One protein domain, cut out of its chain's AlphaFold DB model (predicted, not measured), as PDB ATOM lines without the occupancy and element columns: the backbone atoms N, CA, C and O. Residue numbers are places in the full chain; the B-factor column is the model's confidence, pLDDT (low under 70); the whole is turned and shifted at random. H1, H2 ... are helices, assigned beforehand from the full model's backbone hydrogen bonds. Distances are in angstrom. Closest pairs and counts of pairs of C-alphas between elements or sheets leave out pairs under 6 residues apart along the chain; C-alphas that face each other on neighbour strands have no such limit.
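What this domain is: This is residues 2 to 92 of the 197 residues of the protein "Haloacid dehalogenase-like hydrolase (HAD) superfamily protein" of Actinidia rufa (UniProt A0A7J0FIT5). The longest helix, H2, lies at the middle of a small all-helix domain, with H3 and H5 each packed on it at a steep angle and the short H1 beside its first residues. H4 makes a corner with H3 and runs nearly in line with H2's direction, and a long loop leads from H4 back to H5. The 91 printed residues include five named helices, H1 to H5 in chain order, and no named strand. The whole is compact, with a radius of gyration of the C-alphas of 13.8 A, yet elongated, spanning 44 by 24 by 20 A.

How they stand to each other: Start at H1, residues 2 to 5, which touches residues 12 to 16 alone of H2, residues 12 to 26; their closest C-alphas, Asp 2 and Asn 13, are 5.4 A apart. H2 is the hub. H3, residues 35 to 46, touches it at a steep tilt of 68 degrees, only just short of about perpendicular, opposite ways; look at the closest C-alphas, Glu 21 and Val 35, 6.4 A apart. H4, residues 49 to 59, touches H3 only at the corner, about perpendicular at 87 degrees, with C-alphas Trp 42 and Gly 52 closest at 5.1 A. H5, residues 75 to 83, touches H2 at a steep tilt of 54 degrees, opposite ways, with C-alphas Asn 19 and Val 82 closest at 5.0 A. H4 and H5 are only just apart, at 8.3 A. In H2, H3, H4 and H5 every O i to N i+4 pair is within hydrogen-bond range; H1 is too short for one.

Where its parts are: Find C-alpha 2 at (-37.893, 31.704, 15.168), where H1 begins its 6.2 A. H2 runs 20.4 A from C-alpha 12, H3 15.6 A, H4 15.4 A and H5 11.7 A, ending at C-alpha 83, (-41.803, 27.899, 5.540).

The domain as a whole: The farthest C-alphas, Ala 68 and Lys 92, are 44.4 A apart. The printed part has no cut; the link from H4 to H5 is long. Confidence is under 70 at residues 2 to 10, 59 to 72 and 88 to 92.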
ATOM      1  N   ASP A   2     -38.769  32.855  15.392       51.66
ATOM      2  CA  ASP A   2     -37.893  31.704  15.168       51.66
ATOM      3  C   ASP A   2     -37.163  31.282  16.465       51.66
ATOM      4  O   ASP A   2     -37.400  30.194  16.980       51.66
ATOM      5  N   ASP A   3     -36.462  32.175  17.168       48.91
ATOM      6  CA  ASP A   3     -35.765  31.827  18.430       48.91
ATOM      7  C   ASP A   3     -36.646  31.756  19.687       48.91
ATOM      8  O   ASP A   3     -36.179  31.967  20.807       48.91
ATOM      9  N   THR A   4     -37.955  31.572  19.534       53.31
ATOM     10  CA  THR A   4     -38.884  31.687  20.667       53.31
ATOM     11  C   THR A   4     -39.951  30.608  20.719       53.31
ATOM     12  O   THR A   4     -40.342  30.208  21.811       53.31
ATOM     13  N   LEU A   5     -40.424  30.131  19.569       56.50
ATOM     14  CA  LEU A   5     -41.525  29.164  19.516       56.50
ATOM     15  C   LEU A   5     -41.074  27.711  19.419       56.50
ATOM     16  O   LEU A   5     -41.856  26.812  19.720       56.50
ATOM     17  N   TYR A   6     -39.831  27.485  19.005       60.72
ATOM     18  CA  TYR A   6     -39.287  26.151  18.812       60.72
ATOM     19  C   TYR A   6     -38.004  25.987  19.614       60.72
ATOM     20  O   TYR A   6     -37.239  26.946  19.758       60.72
ATOM     21  N   PRO A   7     -37.739  24.784  20.140       59.50
ATOM     22  CA  PRO A   7     -36.451  24.501  20.735       59.50
ATOM     23  C   PRO A   7     -35.321  24.706  19.729       59.50
ATOM     24  O   PRO A   7     -35.461  24.348  18.559       59.50
ATOM     25  N   LEU A   8     -34.172  25.211  20.184       63.91
ATOM     26  CA  LEU A   8     -32.951  25.263  19.367       63.91
ATOM     27  C   LEU A   8     -32.579  23.870  18.826       63.91
ATOM     28  O   LEU A   8     -32.148  23.746  17.681       63.91
ATOM     29  N   SER A   9     -32.835  22.824  19.619       64.88
ATOM     30  CA  SER A   9     -32.661  21.410  19.264       64.88
ATOM     31  C   SER A   9     -33.525  20.956  18.077       64.88
ATOM     32  O   SER A   9     -33.158  20.001  17.398       64.88
ATOM     33  N   SER A  10     -34.630  21.647  17.764       67.19
ATOM     34  CA  SER A  10     -35.497  21.300  16.624       67.19
ATOM     35  C   SER A  10     -34.847  21.553  15.259       67.19
ATOM     36  O   SER A  10     -35.332  21.061  14.243       67.19
ATOM     37  N   GLY A  11     -33.786  22.368  15.203       73.25
ATOM     38  CA  GLY A  11     -33.121  22.749  13.955       73.25
ATOM     39  C   GLY A  11     -33.940  23.671  13.038       73.25
ATOM     40  O   GLY A  11     -33.426  24.097  12.002       73.25
ATOM     41  N   LEU A  12     -35.174  24.033  13.413       73.44
ATOM     42  CA  LEU A  12     -36.065  24.852  12.586       73.44
ATOM     43  C   LEU A  12     -35.522  26.252  12.327       73.44
ATOM     44  O   LEU A  12     -35.646  26.737  11.209       73.44
ATOM     45  N   ASN A  13     -34.858  26.875  13.299       73.50
ATOM     46  CA  ASN A  13     -34.281  28.212  13.110       73.50
ATOM     47  C   ASN A  13     -33.153  28.198  12.097       73.50
ATOM     48  O   ASN A  13     -33.090  29.049  11.213       73.50
ATOM     49  N   LEU A  14     -32.291  27.186  12.182       81.75
ATOM     50  CA  LEU A  14     -31.216  27.019  11.221       81.75
ATOM     51  C   LEU A  14     -31.775  26.741   9.820       81.75
ATOM     52  O   LEU A  14     -31.278  27.303   8.847       81.75
ATOM     53  N   ALA A  15     -32.814  25.911   9.713       82.38
ATOM     54  CA  ALA A  15     -33.486  25.643   8.444       82.38
ATOM     55  C   ALA A  15     -34.185  26.895   7.882       82.38
ATOM     56  O   ALA A  15     -34.051  27.186   6.697       82.38
ATOM     57  N   CYS A  16     -34.859  27.681   8.727       82.88
ATOM     58  CA  CYS A  16     -35.523  28.929   8.352       82.88
ATOM     59  C   CYS A  16     -34.508  29.951   7.830       82.88
ATOM     60  O   CYS A  16     -34.668  30.474   6.726       82.88
ATOM     61  N   HIS A  17     -33.400  30.152   8.552       85.31
ATOM     62  CA  HIS A  17     -32.307  31.017   8.106       85.31
ATOM     63  C   HIS A  17     -31.733  30.577   6.758       85.31
ATOM     64  O   HIS A  17     -31.598  31.410   5.863       85.31
ATOM     65  N   LYS A  18     -31.475  29.277   6.571       89.56
ATOM     66  CA  LYS A  18     -31.005  28.737   5.287       89.56
ATOM     67  C   LYS A  18     -32.002  28.974   4.158       89.56
ATOM     68  O   LYS A  18     -31.600  29.352   3.065       89.56
ATOM     69  N   ASN A  19     -33.299  28.810   4.407       88.81
ATOM     70  CA  ASN A  19     -34.310  29.039   3.378       88.81
ATOM     71  C   ASN A  19     -34.397  30.521   2.981       88.81
ATOM     72  O   ASN A  19     -34.563  30.825   1.800       88.81
ATOM     73  N   ILE A  20     -34.242  31.443   3.939       88.31
ATOM     74  CA  ILE A  20     -34.169  32.887   3.668       88.31
ATOM     75  C   ILE A  20     -32.917  33.216   2.845       88.31
ATOM     76  O   ILE A  20     -33.014  33.939   1.855       88.31
ATOM     77  N   GLU A  21     -31.757  32.664   3.209       90.69
ATOM     78  CA  GLU A  21     -30.520  32.812   2.433       90.69
ATOM     79  C   GLU A  21     -30.699  32.297   1.002       90.69
ATOM     80  O   GLU A  21     -30.427  33.014   0.044       90.69
ATOM     81  N   GLU A  22     -31.242  31.089   0.835       91.56
ATOM     82  CA  GLU A  22     -31.512  30.528  -0.487       91.56
ATOM     83  C   GLU A  22     -32.472  31.389  -1.308       91.56
ATOM     84  O   GLU A  22     -32.294  31.497  -2.520       91.56
ATOM     85  N   PHE A  23     -33.488  31.990  -0.684       88.44
ATOM     86  CA  PHE A  23     -34.392  32.913  -1.367       88.44
ATOM     87  C   PHE A  23     -33.628  34.140  -1.882       88.44
ATOM     88  O   PHE A  23     -33.753  34.509  -3.051       88.44
ATOM     89  N   MET A  24     -32.773  34.724  -1.036       87.19
ATOM     90  CA  MET A  24     -31.926  35.869  -1.384       87.19
ATOM     91  C   MET A  24     -30.954  35.553  -2.530       87.19
ATOM     92  O   MET A  24     -30.777  36.364  -3.437       87.19
ATOM     93  N   LEU A  25     -30.364  34.361  -2.528       88.56
ATOM     94  CA  LEU A  25     -29.439  33.918  -3.571       88.56
ATOM     95  C   LEU A  25     -30.158  33.591  -4.884       88.56
ATOM     96  O   LEU A  25     -29.734  34.001  -5.962       88.56
ATOM     97  N   ARG A  26     -31.236  32.805  -4.811       86.44
ATOM     98  CA  ARG A  26     -31.834  32.164  -5.992       86.44
ATOM     99  C   ARG A  26     -32.932  32.985  -6.645       86.44
ATOM    100  O   ARG A  26     -32.986  33.002  -7.868       86.44
ATOM    101  N   GLN A  27     -33.799  33.618  -5.854       83.31
ATOM    102  CA  GLN A  27     -34.925  34.408  -6.376       83.31
ATOM    103  C   GLN A  27     -34.524  35.863  -6.596       83.31
ATOM    104  O   GLN A  27     -34.939  36.515  -7.548       83.31
ATOM    105  N   LEU A  28     -33.683  36.365  -5.698       80.69
ATOM    106  CA  LEU A  28     -33.280  37.761  -5.661       80.69
ATOM    107  C   LEU A  28     -31.890  38.006  -6.265       80.69
ATOM    108  O   LEU A  28     -31.534  39.159  -6.487       80.69
ATOM    109  N   HIS A  29     -31.130  36.948  -6.571       82.94
ATOM    110  CA  HIS A  29     -29.805  37.028  -7.198       82.94
ATOM    111  C   HIS A  29     -28.811  37.930  -6.452       82.94
ATOM    112  O   HIS A  29     -27.966  38.587  -7.063       82.94
ATOM    113  N   ILE A  30     -28.911  37.962  -5.123       84.50
ATOM    114  CA  ILE A  30     -27.951  38.651  -4.262       84.50
ATOM    115  C   ILE A  30     -26.671  37.811  -4.200       84.50
ATOM    116  O   ILE A  30     -26.733  36.583  -4.161       84.50
ATOM    117  N   ASP A  31     -25.514  38.472  -4.205       88.06
ATOM    118  CA  ASP A  31     -24.212  37.812  -4.104       88.06
ATOM    119  C   ASP A  31     -24.077  37.057  -2.771       88.06
ATOM    120  O   ASP A  31     -24.423  37.582  -1.710       88.06
ATOM    121  N   ASP A  32     -23.544  35.836  -2.826       90.94
ATOM    122  CA  ASP A  32     -23.353  34.967  -1.660       90.94
ATOM    123  C   ASP A  32     -22.496  35.605  -0.564       90.94
ATOM    124  O   ASP A  32     -22.753  35.420   0.624       90.94
ATOM    125  N   ASN A  33     -21.556  36.468  -0.943       91.75
ATOM    126  CA  ASN A  33     -20.727  37.193   0.015       91.75
ATOM    127  C   ASN A  33     -21.501  38.296   0.760       91.75
ATOM    128  O   ASN A  33     -21.120  38.686   1.864       91.75
ATOM    129  N   GLU A  34     -22.595  38.799   0.182       88.25
ATOM    130  CA  GLU A  34     -23.404  39.876   0.762       88.25
ATOM    131  C   GLU A  34     -24.555  39.345   1.627       88.25
ATOM    132  O   GLU A  34     -24.924  39.981   2.621       88.25
ATOM    133  N   VAL A  35     -25.106  38.169   1.300       89.44
ATOM    134  CA  VAL A  35     -26.285  37.601   1.978       89.44
ATOM    135  C   VAL A  35     -26.124  37.504   3.507       89.44
ATOM    136  O   VAL A  35     -27.031  37.962   4.216       89.44
ATOM    137  N   PRO A  36     -25.012  36.979   4.070       87.75
ATOM    138  CA  PRO A  36     -24.851  36.878   5.521       87.75
ATOM    139  C   PRO A  36     -24.862  38.228   6.229       87.75
ATOM    140  O   PRO A  36     -25.510  38.386   7.268       87.75
ATOM    141  N   ARG A  37     -24.182  39.216   5.641       89.31
ATOM    142  CA  ARG A  37     -24.107  40.575   6.176       89.31
ATOM    143  C   ARG A  37     -25.478  41.244   6.137       89.31
ATOM    144  O   ARG A  37     -25.951  41.729   7.160       89.31
ATOM    145  N   MET A  38     -26.143  41.202   4.982       87.75
ATOM    146  CA  MET A  38     -27.446  41.839   4.775       87.75
ATOM    147  C   MET A  38     -28.521  41.272   5.703       87.75
ATOM    148  O   MET A  38     -29.294  42.033   6.279       87.75
ATOM    149  N   ARG A  39     -28.543  39.951   5.923       84.50
ATOM    150  CA  ARG A  39     -29.489  39.323   6.856       84.50
ATOM    151  C   ARG A  39     -29.323  39.851   8.278       84.50
ATOM    152  O   ARG A  39     -30.320  40.171   8.924       84.50
ATOM    153  N   LEU A  40     -28.079  39.918   8.755       83.94
ATOM    154  CA  LEU A  40     -27.764  40.367  10.107       83.94
ATOM    155  C   LEU A  40     -28.076  41.854  10.287       83.94
ATOM    156  O   LEU A  40     -28.699  42.230  11.280       83.94
ATOM    157  N   ASP A  41     -27.676  42.677   9.318       85.31
ATOM    158  CA  ASP A  41     -27.937  44.115   9.319       85.31
ATOM    159  C   ASP A  41     -29.448  44.380   9.337       85.31
ATOM    160  O   ASP A  41     -29.940  45.116  10.191       85.31
ATOM    161  N   TRP A  42     -30.221  43.696   8.491       83.25
ATOM    162  CA  TRP A  42     -31.670  43.880   8.446       83.25
ATOM    163  C   TRP A  42     -32.407  43.345   9.656       83.25
ATOM    164  O   TRP A  42     -33.392  43.945  10.081       83.25
ATOM    165  N   TYR A  43     -31.949  42.237  10.231       77.19
ATOM    166  CA  TYR A  43     -32.527  41.760  11.479       77.19
ATOM    167  C   TYR A  43     -32.344  42.794  12.599       77.19
ATOM    168  O   TYR A  43     -33.278  43.061  13.350       77.19
ATOM    169  N   ARG A  44     -31.169  43.432  12.675       76.31
ATOM    170  CA  ARG A  44     -30.881  44.485  13.663       76.31
ATOM    171  C   ARG A  44     -31.663  45.770  13.410       76.31
ATOM    172  O   ARG A  44     -32.140  46.376  14.362       76.31
ATOM    173  N   GLU A  45     -31.766  46.191  12.155       79.81
ATOM    174  CA  GLU A  45     -32.358  47.480  11.783       79.81
ATOM    175  C   GLU A  45     -33.889  47.427  11.694       79.81
ATOM    176  O   GLU A  45     -34.573  48.324  12.183       79.81
ATOM    177  N   TYR A  46     -34.438  46.360  11.109       73.81
ATOM    178  CA  TYR A  46     -35.865  46.235  10.790       73.81
ATOM    179  C   TYR A  46     -36.591  45.170  11.622       73.81
ATOM    180  O   TYR A  46     -37.787  44.946  11.432       73.81
ATOM    181  N   GLY A  47     -35.886  44.467  12.513       71.88
ATOM    182  CA  GLY A  47     -36.439  43.407  13.364       71.88
ATOM    183  C   GLY A  47     -36.741  42.088  12.640       71.88
ATOM    184  O   GLY A  47     -36.924  41.067  13.295       71.88
ATOM    185  N   THR A  48     -36.780  42.077  11.303       78.69
ATOM    186  CA  THR A  48     -36.911  40.869  10.475       78.69
ATOM    187  C   THR A  48     -36.172  41.043   9.149       78.69
ATOM    188  O   THR A  48     -36.135  42.137   8.580       78.69
ATOM    189  N   THR A  49     -35.649  39.949   8.594       81.69
ATOM    190  CA  THR A  49     -35.032  39.966   7.259       81.69
ATOM    191  C   THR A  49     -36.055  40.291   6.163       81.69
ATOM    192  O   THR A  49     -35.728  41.009   5.224       81.69
ATOM    193  N   MET A  50     -37.312  39.849   6.305       82.69
ATOM    194  CA  MET A  50     -38.386  40.145   5.348       82.69
ATOM    195  C   MET A  50     -38.689  41.648   5.248       82.69
ATOM    196  O   MET A  50     -38.871  42.168   4.149       82.69
ATOM    197  N   ALA A  51     -38.721  42.370   6.373       78.88
ATOM    198  CA  ALA A  51     -38.924  43.818   6.352       78.88
ATOM    199  C   ALA A  51     -37.787  44.536   5.606       78.88
ATOM    200  O   ALA A  51     -38.058  45.385   4.755       78.88
ATOM    201  N   GLY A  52     -36.534  44.133   5.845       84.94
ATOM    202  CA  GLY A  52     -35.378  44.639   5.098       84.94
ATOM    203  C   GLY A  52     -35.445  44.326   3.600       84.94
ATOM    204  O   GLY A  52     -35.193  45.203   2.776       84.94
ATOM    205  N   LEU A  53     -35.881  43.116   3.232       83.88
ATOM    206  CA  LEU A  53     -36.091  42.722   1.835       83.88
ATOM    207  C   LEU A  53     -37.127  43.592   1.123       83.88
ATOM    208  O   LEU A  53     -36.892  44.024  -0.004       83.88
ATOM    209  N   LYS A  54     -38.243  43.906   1.786       83.00
ATOM    210  CA  LYS A  54     -39.277  44.794   1.235       83.00
ATOM    211  C   LYS A  54     -38.736  46.196   0.985       83.00
ATOM    212  O   LYS A  54     -38.976  46.760  -0.077       83.00
ATOM    213  N   VAL A  55     -37.971  46.737   1.933       82.12
ATOM    214  CA  VAL A  55     -37.296  48.035   1.782       82.12
ATOM    215  C   VAL A  55     -36.306  47.982   0.616       82.12
ATOM    216  O   VAL A  55     -36.332  48.858  -0.249       82.12
ATOM    217  N   LEU A  56     -35.485  46.935   0.521       80.19
ATOM    218  CA  LEU A  56     -34.534  46.782  -0.578       80.19
ATOM    219  C   LEU A  56     -35.239  46.763  -1.942       80.19
ATOM    220  O   LEU A  56     -34.813  47.475  -2.852       80.19
ATOM    221  N   CYS A  57     -36.337  46.013  -2.062       74.00
ATOM    222  CA  CYS A  57     -37.145  45.958  -3.280       74.00
ATOM    223  C   CYS A  57     -37.757  47.321  -3.644       74.00
ATOM    224  O   CYS A  57     -37.995  47.581  -4.813       74.00
ATOM    225  N   ILE A  58     -37.996  48.219  -2.687       73.81
ATOM    226  CA  ILE A  58     -38.516  49.566  -2.980       73.81
ATOM    227  C   ILE A  58     -37.396  50.512  -3.441       73.81
ATOM    228  O   ILE A  58     -37.579  51.274  -4.389       73.81
ATOM    229  N   TYR A  59     -36.241  50.498  -2.766       69.12
ATOM    230  CA  TYR A  59     -35.227  51.554  -2.907       69.12
ATOM    231  C   TYR A  59     -34.039  51.206  -3.809       69.12
ATOM    232  O   TYR A  59     -33.270  52.099  -4.173       69.12
ATOM    233  N   LYS A  60     -33.844  49.931  -4.159       67.62
ATOM    234  CA  LYS A  60     -32.703  49.468  -4.970       67.62
ATOM    235  C   LYS A  60     -33.169  48.628  -6.171       67.62
ATOM    236  O   LYS A  60     -32.681  47.512  -6.350       67.62
ATOM    237  N   PRO A  61     -34.044  49.162  -7.047       61.66
ATOM    238  CA  PRO A  61     -34.633  48.401  -8.153       61.66
ATOM    239  C   PRO A  61     -33.602  47.843  -9.143       61.66
ATOM    240  O   PRO A  61     -33.821  46.813  -9.768       61.66
ATOM    241  N   GLN A  62     -32.433  48.482  -9.243       60.66
ATOM    242  CA  GLN A  62     -31.325  48.050 -10.100       60.66
ATOM    243  C   GLN A  62     -30.641  46.739  -9.671       60.66
ATOM    244  O   GLN A  62     -29.922  46.158 -10.477       60.66
ATOM    245  N   PHE A  63     -30.816  46.295  -8.419       59.25
ATOM    246  CA  PHE A  63     -30.250  45.029  -7.934       59.25
ATOM    247  C   PHE A  63     -31.099  43.821  -8.339       59.25
ATOM    248  O   PHE A  63     -30.611  42.696  -8.298       59.25
ATOM    249  N   PHE A  64     -32.336  44.044  -8.784       61.78
ATOM    250  CA  PHE A  64     -33.251  42.983  -9.172       61.78
ATOM    251  C   PHE A  64     -33.532  43.061 -10.665       61.78
ATOM    252  O   PHE A  64     -34.343  43.863 -11.123       61.78
ATOM    253  N   PHE A  65     -32.913  42.157 -11.425       54.66
ATOM    254  CA  PHE A  65     -33.251  41.918 -12.833       54.66
ATOM    255  C   PHE A  65     -34.774  41.744 -13.034       54.66
ATOM    256  O   PHE A  65     -35.333  42.164 -14.043       54.66
ATOM    257  N   PHE A  66     -35.464  41.216 -12.019       51.38
ATOM    258  CA  PHE A  66     -36.909  41.014 -11.985       51.38
ATOM    259  C   PHE A  66     -37.756  42.291 -11.851       51.38
ATOM    260  O   PHE A  66     -38.884  42.309 -12.341       51.38
ATOM    261  N   GLN A  67     -37.254  43.390 -11.277       50.34
ATOM    262  CA  GLN A  67     -38.043  44.630 -11.217       50.34
ATOM    263  C   GLN A  67     -38.063  45.402 -12.535       50.34
ATOM    264  O   GLN A  67     -39.050  46.078 -12.821       50.34
ATOM    265  N   ALA A  68     -37.061  45.214 -13.398       48.97
ATOM    266  CA  ALA A  68     -37.143  45.658 -14.792       48.97
ATOM    267  C   ALA A  68     -38.286  44.958 -15.565       48.97
ATOM    268  O   ALA A  68     -38.712  45.450 -16.608       48.97
ATOM    269  N   LEU A  69     -38.807  43.844 -15.030       52.34
ATOM    270  CA  LEU A  69     -39.958  43.087 -15.532       52.34
ATOM    271  C   LEU A  69     -41.243  43.297 -14.700       52.34
ATOM    272  O   LEU A  69     -42.261  42.683 -15.008       52.34
ATOM    273  N   GLY A  70     -41.223  44.162 -13.674       57.00
ATOM    274  CA  GLY A  70     -42.398  44.479 -12.850       57.00
ATOM    275  C   GLY A  70     -42.640  43.561 -11.646       57.00
ATOM    276  O   GLY A  70     -43.766  43.501 -11.163       57.00
ATOM    277  N   TYR A  71     -41.622  42.849 -11.154       62.19
ATOM    278  CA  TYR A  71     -41.760  42.014  -9.956       62.19
ATOM    279  C   TYR A  71     -41.993  42.857  -8.691       62.19
ATOM    280  O   TYR A  71     -41.157  43.672  -8.292       62.19
ATOM    281  N   GLU A  72     -43.138  42.641  -8.052       69.81
ATOM    282  CA  GLU A  72     -43.484  43.176  -6.738       69.81
ATOM    283  C   GLU A  72     -43.164  42.115  -5.677       69.81
ATOM    284  O   GLU A  72     -43.362  40.927  -5.916       69.81
ATOM    285  N   PHE A  73     -42.642  42.517  -4.514       77.06
ATOM    286  CA  PHE A  73     -42.349  41.557  -3.448       77.06
ATOM    287  C   PHE A  73     -43.648  40.903  -2.957       77.06
ATOM    288  O   PHE A  73     -44.445  41.541  -2.261       77.06
ATOM    289  N   ASP A  74     -43.842  39.629  -3.290       80.06
ATOM    290  CA  ASP A  74     -44.984  38.846  -2.835       80.06
ATOM    291  C   ASP A  74     -44.680  38.200  -1.473       80.06
ATOM    292  O   ASP A  74     -43.810  37.335  -1.335       80.06
ATOM    293  N   ASN A  75     -45.404  38.636  -0.433       75.75
ATOM    294  CA  ASN A  75     -45.229  38.080   0.911       75.75
ATOM    295  C   ASN A  75     -45.661  36.606   0.963       75.75
ATOM    296  O   ASN A  75     -45.046  35.831   1.691       75.75
ATOM    297  N   ASP A  76     -46.698  36.216   0.219       75.06
ATOM    298  CA  ASP A  76     -47.222  34.850   0.253       75.06
ATOM    299  C   ASP A  76     -46.235  33.890  -0.432       75.06
ATOM    300  O   ASP A  76     -45.978  32.803   0.085       75.06
ATOM    301  N   GLU A  77     -45.608  34.317  -1.532       78.56
ATOM    302  CA  GLU A  77     -44.529  33.567  -2.192       78.56
ATOM    303  C   GLU A  77     -43.303  33.414  -1.282       78.56
ATOM    304  O   GLU A  77     -42.785  32.306  -1.119       78.56
ATOM    305  N   PHE A  78     -42.868  34.504  -0.636       82.25
ATOM    306  CA  PHE A  78     -41.761  34.461   0.320       82.25
ATOM    307  C   PHE A  78     -42.050  33.485   1.467       82.25
ATOM    308  O   PHE A  78     -41.225  32.621   1.770       82.25
ATOM    309  N   HIS A  79     -43.233  33.579   2.082       76.56
ATOM    310  CA  HIS A  79     -43.618  32.687   3.172       76.56
ATOM    311  C   HIS A  79     -43.718  31.232   2.713       76.56
ATOM    312  O   HIS A  79     -43.214  30.349   3.405       76.56
ATOM    313  N   ALA A  80     -44.297  30.969   1.540       74.81
ATOM    314  CA  ALA A  80     -44.365  29.623   0.982       74.81
ATOM    315  C   ALA A  80     -42.966  29.041   0.724       74.81
ATOM    316  O   ALA A  80     -42.718  27.879   1.043       74.81
ATOM    317  N   TYR A  81     -42.033  29.842   0.204       82.31
ATOM    318  CA  TYR A  81     -40.663  29.401  -0.045       82.31
ATOM    319  C   TYR A  81     -39.901  29.111   1.254       82.31
ATOM    320  O   TYR A  81     -39.223  28.086   1.362       82.31
ATOM    321  N   VAL A  82     -40.007  30.013   2.235       80.81
ATOM    322  CA  VAL A  82     -39.264  29.923   3.499       80.81
ATOM    323  C   VAL A  82     -39.835  28.843   4.410       80.81
ATOM    324  O   VAL A  82     -39.074  28.025   4.928       80.81
ATOM    325  N   HIS A  83     -41.155  28.800   4.585       76.31
ATOM    326  CA  HIS A  83     -41.803  27.899   5.540       76.31
ATOM    327  C   HIS A  83     -42.256  26.578   4.922       76.31
ATOM    328  O   HIS A  83     -42.263  25.564   5.612       76.31
ATOM    329  N   GLY A  84     -42.565  26.536   3.623       72.75
ATOM    330  CA  GLY A  84     -43.024  25.310   2.956       72.75
ATOM    331  C   GLY A  84     -41.982  24.187   2.896       72.75
ATOM    332  O   GLY A  84     -42.337  23.048   2.611       72.75
ATOM    333  N   LYS A  85     -40.708  24.491   3.173       76.38
ATOM    334  CA  LYS A  85     -39.598  23.525   3.237       76.38
ATOM    335  C   LYS A  85     -39.189  23.150   4.666       76.38
ATOM    336  O   LYS A  85     -38.225  22.405   4.841       76.38
ATOM    337  N   LEU A  86     -39.828  23.719   5.687       76.12
ATOM    338  CA  LEU A  86     -39.444  23.456   7.071       76.12
ATOM    339  C   LEU A  86     -39.956  22.082   7.524       76.12
ATOM    340  O   LEU A  86     -41.096  21.740   7.214       76.12
ATOM    341  N   PRO A  87     -39.153  21.312   8.284       71.56
ATOM    342  CA  PRO A  87     -39.535  19.995   8.793       71.56
ATOM    343  C   PRO A  87     -40.505  20.104   9.980       71.56
ATOM    344  O   PRO A  87     -40.191  19.713  11.106       71.56
ATOM    345  N   TYR A  88     -41.693  20.667   9.753       64.88
ATOM    346  CA  TYR A  88     -42.715  20.820  10.792       64.88
ATOM    347  C   TYR A  88     -43.222  19.475  11.328       64.88
ATOM    348  O   TYR A  88     -43.715  19.411  12.451       64.88
ATOM    349  N   GLU A  89     -43.057  18.390  10.571       62.22
ATOM    350  CA  GLU A  89     -43.412  17.024  10.963       62.22
ATOM    351  C   GLU A  89     -42.595  16.513  12.156       62.22
ATOM    352  O   GLU A  89     -43.036  15.602  12.855       62.22
ATOM    353  N   ALA A  90     -41.415  17.093  12.398       62.19
ATOM    354  CA  ALA A  90     -40.560  16.742  13.527       62.19
ATOM    355  C   ALA A  90     -41.015  17.387  14.848       62.19
ATOM    356  O   ALA A  90     -40.514  17.029  15.917       62.19
ATOM    357  N   LEU A  91     -41.958  18.335  14.804       60.25
ATOM    358  CA  LEU A  91     -42.466  18.986  16.004       60.25
ATOM    359  C   LEU A  91     -43.505  18.125  16.719       60.25
ATOM    360  O   LEU A  91     -44.386  17.516  16.110       60.25
ATOM    361  N   LYS A  92     -43.454  18.148  18.057       56.53
ATOM    362  CA  LYS A  92     -44.563  17.659  18.880       56.53
ATOM    363  C   LYS A  92     -45.852  18.411  18.486       56.53
ATOM    364  O   LYS A  92     -45.787  19.594  18.159       56.53
TER     365      LYS A  92